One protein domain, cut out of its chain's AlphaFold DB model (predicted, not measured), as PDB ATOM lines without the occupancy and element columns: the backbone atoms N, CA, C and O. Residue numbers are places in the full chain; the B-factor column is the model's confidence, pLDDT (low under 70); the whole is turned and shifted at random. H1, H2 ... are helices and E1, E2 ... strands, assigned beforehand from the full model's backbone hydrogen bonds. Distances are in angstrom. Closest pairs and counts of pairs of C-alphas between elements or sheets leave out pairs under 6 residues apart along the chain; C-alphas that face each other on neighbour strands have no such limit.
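This is residues 4 to 64 of the 66 residues of an uncharacterized protein of Planctomycetes bacterium RIFCSPHIGHO2_02_FULL_38_41 (UniProt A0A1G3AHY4). A small three-stranded sheet has one long helix, H2, over one face, with the shorter H1 and H3 at opposite ends. The 61 printed residues include, in order, E1, H1, H2, E2, E3 and H3; the mixed sheet runs E1, E2, E3. The class is mixed, helices and strands; the whole is compact, radius of gyration of the C-alphas 10.9 A, spanning 30 by 22 by 20 A.

E1, residues 4 to 6, is parallel to E2, residues 44 to 48; N 5 and O 45, 2.8 A apart, are within hydrogen-bond range. E2 and E3, residues 51 to 54, form an antiparallel hairpin, with N 46 and O 53 at 2.8 A. H2, residues 22 to 35, has a height over the sheet of 10.0 A. H1, residues 7 to 12, touches H2 at a steep tilt of 55 degrees, closest at C-alphas Leu 10 and Ala 28, 6.7 A. H3, residues 55 to 64, only grazes the sheet; 5 of its 6 O i to N i+4 pairs are within range.

E1 begins at C-alpha 4 (-6.709, 31.321, 28.201). H2 is 20.0 A long; H3, 15.1 A, ends at C-alpha 64 (-2.587, 55.935, 23.151).

The printed part has no cut. Residues 39 to 42 and 57 to 64 have pLDDT under 70.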
ATOM      1  N   VAL A   4      -8.158  31.438  27.989       91.19
ATOM      2  CA  VAL A   4      -6.709  31.321  28.201       91.19
ATOM      3  C   VAL A   4      -6.144  30.563  27.021       91.19
ATOM      4  O   VAL A   4      -6.643  29.482  26.723       91.19
ATOM      5  N   ILE A   5      -5.142  31.147  26.373       93.31
ATOM      6  CA  ILE A   5      -4.422  30.514  25.277       93.31
ATOM      7  C   ILE A   5      -2.943  30.362  25.617       93.31
ATOM      8  O   ILE A   5      -2.387  31.139  26.399       93.31
ATOM      9  N   GLY A   6      -2.309  29.348  25.037       94.00
ATOM     10  CA  GLY A   6      -0.887  29.061  25.208       94.00
ATOM     11  C   GLY A   6      -0.061  29.272  23.939       94.00
ATOM     12  O   GLY A   6      -0.585  29.442  22.840       94.00
ATOM     13  N   VAL A   7       1.262  29.173  24.085       94.94
ATOM     14  CA  VAL A   7       2.231  29.235  22.970       94.94
ATOM     15  C   VAL A   7       1.916  28.224  21.867       94.94
ATOM     16  O   VAL A   7       1.981  28.567  20.690       94.94
ATOM     17  N   GLY A   8       1.515  27.003  22.234       95.38
ATOM     18  CA  GLY A   8       1.197  25.956  21.262       95.38
ATOM     19  C   GLY A   8       0.037  26.316  20.329       95.38
ATOM     20  O   GLY A   8       0.046  25.913  19.170       95.38
ATOM     21  N   GLU A   9      -0.931  27.115  20.786       95.12
ATOM     22  CA  GLU A   9      -2.013  27.602  19.923       95.12
ATOM     23  C   GLU A   9      -1.507  28.651  18.933       95.12
ATOM     24  O   GLU A   9      -1.837  28.581  17.752       95.12
ATOM     25  N   LEU A  10      -0.654  29.581  19.377       95.62
ATOM     26  CA  LEU A  10      -0.052  30.580  18.488       95.62
ATOM     27  C   LEU A  10       0.847  29.924  17.429       95.62
ATOM     28  O   LEU A  10       0.789  30.295  16.258       95.62
ATOM     29  N   GLN A  11       1.620  28.907  17.817       96.56
ATOM     30  CA  GLN A  11       2.441  28.116  16.896       96.56
ATOM     31  C   GLN A  11       1.584  27.284  15.935       96.56
ATOM     32  O   GLN A  11       1.862  27.244  14.739       96.56
ATOM     33  N   GLY A  12       0.507  26.665  16.427       96.19
ATOM     34  CA  GLY A  12      -0.434  25.906  15.600       96.19
ATOM     35  C   GLY A  12      -1.155  26.765  14.556       96.19
ATOM     36  O   GLY A  12      -1.497  26.272  13.485       96.19
ATOM     37  N   LEU A  13      -1.338  28.056  14.844       95.44
ATOM     38  CA  LEU A  13      -1.874  29.047  13.910       95.44
ATOM     39  C   LEU A  13      -0.808  29.654  12.981       95.44
ATOM     40  O   LEU A  13      -1.148  30.463  12.120       95.44
ATOM     41  N   GLY A  14       0.470  29.297  13.145       95.50
ATOM     42  CA  GLY A  14       1.578  29.877  12.384       95.50
ATOM     43  C   GLY A  14       1.867  31.344  12.723       95.50
ATOM     44  O   GLY A  14       2.530  32.023  11.946       95.50
ATOM     45  N   LEU A  15       1.369  31.837  13.862       95.12
ATOM     46  CA  LEU A  15       1.584  33.211  14.333       95.12
ATOM     47  C   LEU A  15       2.901  33.369  15.095       95.12
ATOM     48  O   LEU A  15       3.370  34.487  15.266       95.12
ATOM     49  N   LEU A  16       3.481  32.262  15.563       97.06
ATOM     50  CA  LEU A  16       4.699  32.245  16.362       97.06
ATOM     51  C   LEU A  16       5.635  31.131  15.888       97.06
ATOM     52  O   LEU A  16       5.194  30.015  15.605       97.06
ATOM     53  N   GLY A  17       6.930  31.437  15.813       95.00
ATOM     54  CA  GLY A  17       7.972  30.467  15.482       95.00
ATOM     55  C   GLY A  17       8.211  29.433  16.590       95.00
ATOM     56  O   GLY A  17       7.717  29.556  17.713       95.00
ATOM     57  N   ALA A  18       8.990  28.394  16.275       92.94
ATOM     58  CA  ALA A  18       9.448  27.415  17.268       92.94
ATOM     59  C   ALA A  18      10.403  28.050  18.295       92.94
ATOM     60  O   ALA A  18      10.313  27.765  19.486       92.94
ATOM     61  N   GLU A  19      11.272  28.942  17.820       95.31
ATOM     62  CA  GLU A  19      12.104  29.832  18.627       95.31
ATOM     63  C   GLU A  19      11.519  31.242  18.544       95.31
ATOM     64  O   GLU A  19      11.112  31.680  17.465       95.31
ATOM     65  N   PHE A  20      11.442  31.932  19.679       94.44
ATOM     66  CA  PHE A  20      10.838  33.255  19.766       94.44
ATOM     67  C   PHE A  20      11.382  34.042  20.959       94.44
ATOM     68  O   PHE A  20      11.861  33.473  21.943       94.44
ATOM     69  N   THR A  21      11.279  35.361  20.863       93.50
ATOM     70  CA  THR A  21      11.521  36.316  21.946       93.50
ATOM     71  C   THR A  21      10.208  36.729  22.615       93.50
ATOM     72  O   THR A  21       9.116  36.468  22.105       93.50
ATOM     73  N   ASP A  22      10.295  37.433  23.743       89.94
ATOM     74  CA  ASP A  22       9.115  38.008  24.404       89.94
ATOM     75  C   ASP A  22       8.371  39.016  23.507       89.94
ATOM     76  O   ASP A  22       7.153  39.160  23.625       89.94
ATOM     77  N   LEU A  23       9.079  39.704  22.598       90.06
ATOM     78  CA  LEU A  23       8.468  40.634  21.643       90.06
ATOM     79  C   LEU A  23       7.687  39.885  20.559       90.06
ATOM     80  O   LEU A  23       6.545  40.239  20.285       90.06
ATOM     81  N   ASP A  24       8.250  38.802  20.018       93.06
ATOM     82  CA  ASP A  24       7.540  37.947  19.057       93.06
ATOM     83  C   ASP A  24       6.262  37.367  19.682       93.06
ATOM     84  O   ASP A  24       5.221  37.267  19.034       93.06
ATOM     85  N   LEU A  25       6.326  37.017  20.972       92.44
ATOM     86  CA  LEU A  25       5.184  36.519  21.733       92.44
ATOM     87  C   LEU A  25       4.086  37.588  21.889       92.44
ATOM     88  O   LEU A  25       2.898  37.265  21.788       92.44
ATOM     89  N   TYR A  26       4.470  38.851  22.109       90.06
ATOM     90  CA  TYR A  26       3.549  39.991  22.139       90.06
ATOM     91  C   TYR A  26       2.891  40.219  20.772       90.06
ATOM     92  O   TYR A  26       1.662  40.271  20.686       90.06
ATOM     93  N   ASP A  27       3.687  40.294  19.706       91.62
ATOM     94  CA  ASP A  27       3.204  40.542  18.344       91.62
ATOM     95  C   ASP A  27       2.256  39.431  17.876       91.62
ATOM     96  O   ASP A  27       1.149  39.706  17.400       91.62
ATOM     97  N   ALA A  28       2.625  38.165  18.095       94.38
ATOM     98  CA  ALA A  28       1.784  37.013  17.781       94.38
ATOM     99  C   ALA A  28       0.440  37.062  18.522       94.38
ATOM    100  O   ALA A  28      -0.610  36.742  17.955       94.38
ATOM    101  N   PHE A  29       0.450  37.491  19.786       92.56
ATOM    102  CA  PHE A  29      -0.770  37.644  20.566       92.56
ATOM    103  C   PHE A  29      -1.646  38.790  20.068       92.56
ATOM    104  O   PHE A  29      -2.859  38.624  19.960       92.56
ATOM    105  N   MET A  30      -1.063  39.931  19.705       90.56
ATOM    106  CA  MET A  30      -1.817  41.044  19.126       90.56
ATOM    107  C   MET A  30      -2.476  40.647  17.804       90.56
ATOM    108  O   MET A  30      -3.668  40.900  17.608       90.56
ATOM    109  N   ILE A  31      -1.747  39.943  16.934       91.62
ATOM    110  CA  ILE A  31      -2.297  39.409  15.683       91.62
ATOM    111  C   ILE A  31      -3.429  38.416  15.972       91.62
ATOM    112  O   ILE A  31      -4.481  38.492  15.338       91.62
ATOM    113  N   TYR A  32      -3.265  37.525  16.956       92.56
ATOM    114  CA  TYR A  32      -4.321  36.602  17.377       92.56
ATOM    115  C   TYR A  32      -5.608  37.341  17.765       92.56
ATOM    116  O   TYR A  32      -6.691  36.965  17.308       92.56
ATOM    117  N   LEU A  33      -5.501  38.391  18.587       89.38
ATOM    118  CA  LEU A  33      -6.659  39.174  19.024       89.38
ATOM    119  C   LEU A  33      -7.378  39.821  17.835       89.38
ATOM    120  O   LEU A  33      -8.603  39.746  17.749       89.38
ATOM    121  N   ILE A  34      -6.617  40.394  16.897       87.25
ATOM    122  CA  ILE A  34      -7.149  41.018  15.678       87.25
ATOM    123  C   ILE A  34      -7.873  39.983  14.807       87.25
ATOM    124  O   ILE A  34      -9.021  40.200  14.424       87.25
ATOM    125  N   LEU A  35      -7.234  38.843  14.517       89.25
ATOM    126  CA  LEU A  35      -7.789  37.809  13.633       89.25
ATOM    127  C   LEU A  35      -9.062  37.164  14.185       89.25
ATOM    128  O   LEU A  35      -9.938  36.778  13.414       89.25
ATOM    129  N   ASN A  36      -9.174  37.053  15.507       86.56
ATOM    130  CA  ASN A  36     -10.344  36.473  16.163       86.56
ATOM    131  C   ASN A  36     -11.405  37.526  16.526       86.56
ATOM    132  O   ASN A  36     -12.416  37.178  17.132       86.56
ATOM    133  N   ASN A  37     -11.197  38.795  16.145       80.31
ATOM    134  CA  ASN A  37     -12.058  39.927  16.497       80.31
ATOM    135  C   ASN A  37     -12.356  39.986  18.011       80.31
ATOM    136  O   ASN A  37     -13.458  40.335  18.442       80.31
ATOM    137  N   GLU A  38     -11.366  39.601  18.818       80.81
ATOM    138  CA  GLU A  38     -11.492  39.499  20.268       80.81
ATOM    139  C   GLU A  38     -11.481  40.913  20.842       80.81
ATOM    140  O   GLU A  38     -10.470  41.621  20.841       80.81
ATOM    141  N   SER A  39     -12.633  41.355  21.339       65.31
ATOM    142  CA  SER A  39     -12.730  42.672  21.958       65.31
ATOM    143  C   SER A  39     -12.075  42.674  23.344       65.31
ATOM    144  O   SER A  39     -12.070  41.673  24.064       65.31
ATOM    145  N   ALA A  40     -11.631  43.848  23.813       63.59
ATOM    146  CA  ALA A  40     -11.148  44.032  25.189       63.59
ATOM    147  C   ALA A  40     -12.157  43.568  26.270       63.59
ATOM    148  O   ALA A  40     -11.797  43.383  27.435       63.59
ATOM    149  N   ARG A  41     -13.437  43.386  25.915       61.78
ATOM    150  CA  ARG A  41     -14.479  42.909  26.830       61.78
ATOM    151  C   ARG A  41     -14.439  41.397  27.044       61.78
ATOM    152  O   ARG A  41     -14.737  40.969  28.158       61.78
ATOM    153  N   GLU A  42     -14.050  40.618  26.035       68.31
ATOM    154  CA  GLU A  42     -14.107  39.147  26.080       68.31
ATOM    155  C   GLU A  42     -12.930  38.527  26.844       68.31
ATOM    156  O   GLU A  42     -13.067  37.444  27.409       68.31
ATOM    157  N   GLY A  43     -11.852  39.292  27.052       79.38
ATOM    158  CA  GLY A  43     -10.776  38.961  27.984       79.38
ATOM    159  C   GLY A  43     -10.067  37.667  27.599       79.38
ATOM    160  O   GLY A  43     -10.385  36.594  28.112       79.38
ATOM    161  N   VAL A  44      -9.054  37.787  26.749       88.81
ATOM    162  CA  VAL A  44      -8.150  36.689  26.408       88.81
ATOM    163  C   VAL A  44      -6.866  36.868  27.212       88.81
ATOM    164  O   VAL A  44      -6.375  37.987  27.367       88.81
ATOM    165  N   MET A  45      -6.337  35.785  27.774       91.12
ATOM    166  CA  MET A  45      -5.027  35.762  28.417       91.12
ATOM    167  C   MET A  45      -4.099  34.831  27.650       91.12
ATOM    168  O   MET A  45      -4.429  33.661  27.485       91.12
ATOM    169  N   LEU A  46      -2.930  35.320  27.261       91.75
ATOM    170  CA  LEU A  46      -1.815  34.461  26.898       91.75
ATOM    171  C   LEU A  46      -1.073  34.038  28.161       91.75
ATOM    172  O   LEU A  46      -0.737  34.890  28.986       91.75
ATOM    173  N   GLN A  47      -0.790  32.747  28.296       92.25
ATOM    174  CA  GLN A  47       0.035  32.226  29.379       92.25
ATOM    175  C   GLN A  47       1.201  31.394  28.838       92.25
ATOM    176  O   GLN A  47       1.008  30.461  28.058       92.25
ATOM    177  N   TYR A  48       2.410  31.710  29.303       89.69
ATOM    178  CA  TYR A  48       3.629  30.969  28.993       89.69
ATOM    179  C   TYR A  48       4.546  30.901  30.219       89.69
ATOM    180  O   TYR A  48       5.192  31.879  30.584       89.69
ATOM    181  N   GLY A  49       4.576  29.752  30.899       86.50
ATOM    182  CA  GLY A  49       5.237  29.647  32.203       86.50
ATOM    183  C   GLY A  49       4.659  30.666  33.195       86.50
ATOM    184  O   GLY A  49       3.442  30.701  33.414       86.50
ATOM    185  N   ASP A  50       5.527  31.513  33.747       84.81
ATOM    186  CA  ASP A  50       5.145  32.622  34.632       84.81
ATOM    187  C   ASP A  50       4.720  33.894  33.875       84.81
ATOM    188  O   ASP A  50       4.127  34.800  34.467       84.81
ATOM    189  N   TYR A  51       4.969  33.956  32.563       82.00
ATOM    190  CA  TYR A  51       4.571  35.072  31.714       82.00
ATOM    191  C   TYR A  51       3.062  35.056  31.460       82.00
ATOM    192  O   TYR A  51       2.481  34.029  31.091       82.00
ATOM    193  N   LYS A  52       2.416  36.210  31.653       88.38
ATOM    194  CA  LYS A  52       0.974  36.393  31.458       88.38
ATOM    195  C   LYS A  52       0.708  37.699  30.730       88.38
ATOM    196  O   LYS A  52       1.021  38.765  31.254       88.38
ATOM    197  N   LEU A  53       0.054  37.613  29.576       87.50
ATOM    198  CA  LEU A  53      -0.400  38.769  28.810       87.50
ATOM    199  C   LEU A  53      -1.927  38.813  28.784       87.50
ATOM    200  O   LEU A  53      -2.573  37.797  28.557       87.50
ATOM    201  N   ASP A  54      -2.525  39.974  29.036       85.88
ATOM    202  CA  ASP A  54      -3.981  40.145  29.077       85.88
ATOM    203  C   ASP A  54      -4.424  41.108  27.980       85.88
ATOM    204  O   ASP A  54      -3.960  42.249  27.952       85.88
ATOM    205  N   SER A  55      -5.378  40.690  27.143       81.00
ATOM    206  CA  SER A  55      -5.927  41.526  26.072       81.00
ATOM    207  C   SER A  55      -6.475  42.864  26.578       81.00
ATOM    208  O   SER A  55      -6.412  43.865  25.868       81.00
ATOM    209  N   LYS A  56      -6.942  42.936  27.834       76.75
ATOM    210  CA  LYS A  56      -7.370  44.197  28.465       76.75
ATOM    211  C   LYS A  56      -6.231  45.177  28.708       76.75
ATOM    212  O   LYS A  56      -6.469  46.382  28.660       76.75
ATOM    213  N   HIS A  57      -5.041  44.677  29.031       69.75
ATOM    214  CA  HIS A  57      -3.869  45.515  29.271       69.75
ATOM    215  C   HIS A  57      -3.241  45.946  27.944       69.75
ATOM    216  O   HIS A  57      -2.983  47.134  27.785       69.75
ATOM    217  N   CYS A  58      -3.114  45.034  26.975       68.12
ATOM    218  CA  CYS A  58      -2.582  45.344  25.643       68.12
ATOM    219  C   CYS A  58      -3.416  46.417  24.933       68.12
ATOM    220  O   CYS A  58      -2.922  47.495  24.624       68.12
ATOM    221  N   LEU A  59      -4.731  46.200  24.812       64.88
ATOM    222  CA  LEU A  59      -5.616  47.124  24.093       64.88
ATOM    223  C   LEU A  59      -5.828  48.465  24.820       64.88
ATOM    224  O   LEU A  59      -6.200  49.454  24.192       64.88
ATOM    225  N   ARG A  60      -5.612  48.529  26.144       58.94
ATOM    226  CA  ARG A  60      -5.626  49.809  26.876       58.94
ATOM    227  C   ARG A  60      -4.360  50.618  26.637       58.94
ATOM    228  O   ARG A  60      -4.467  51.834  26.515       58.94
ATOM    229  N   ILE A  61      -3.197  49.974  26.589       55.41
ATOM    230  CA  ILE A  61      -1.921  50.653  26.337       55.41
ATOM    231  C   ILE A  61      -1.880  51.169  24.889       55.41
ATOM    232  O   ILE A  61      -1.521  52.322  24.667       55.41
ATOM    233  N   ASP A  62      -2.387  50.391  23.931       51.78
ATOM    234  CA  ASP A  62      -2.387  50.773  22.511       51.78
ATOM    235  C   ASP A  62      -3.444  51.826  22.138       51.78
ATOM    236  O   ASP A  62      -3.362  52.442  21.079       51.78
ATOM    237  N   SER A  63      -4.401  52.126  23.026       50.59
ATOM    238  CA  SER A  63      -5.344  53.239  22.820       50.59
ATOM    239  C   SER A  63      -4.690  54.631  22.864       50.59
ATOM    240  O   SER A  63      -5.356  55.625  22.593       50.59
ATOM    241  N   TRP A  64      -3.398  54.711  23.209       42.41
ATOM    242  CA  TRP A  64      -2.587  55.935  23.151       42.41
ATOM    243  C   TRP A  64      -1.714  56.020  21.882       42.41
ATOM    244  O   TRP A  64      -1.038  57.027  21.689       42.41
TER     245      TRP A  64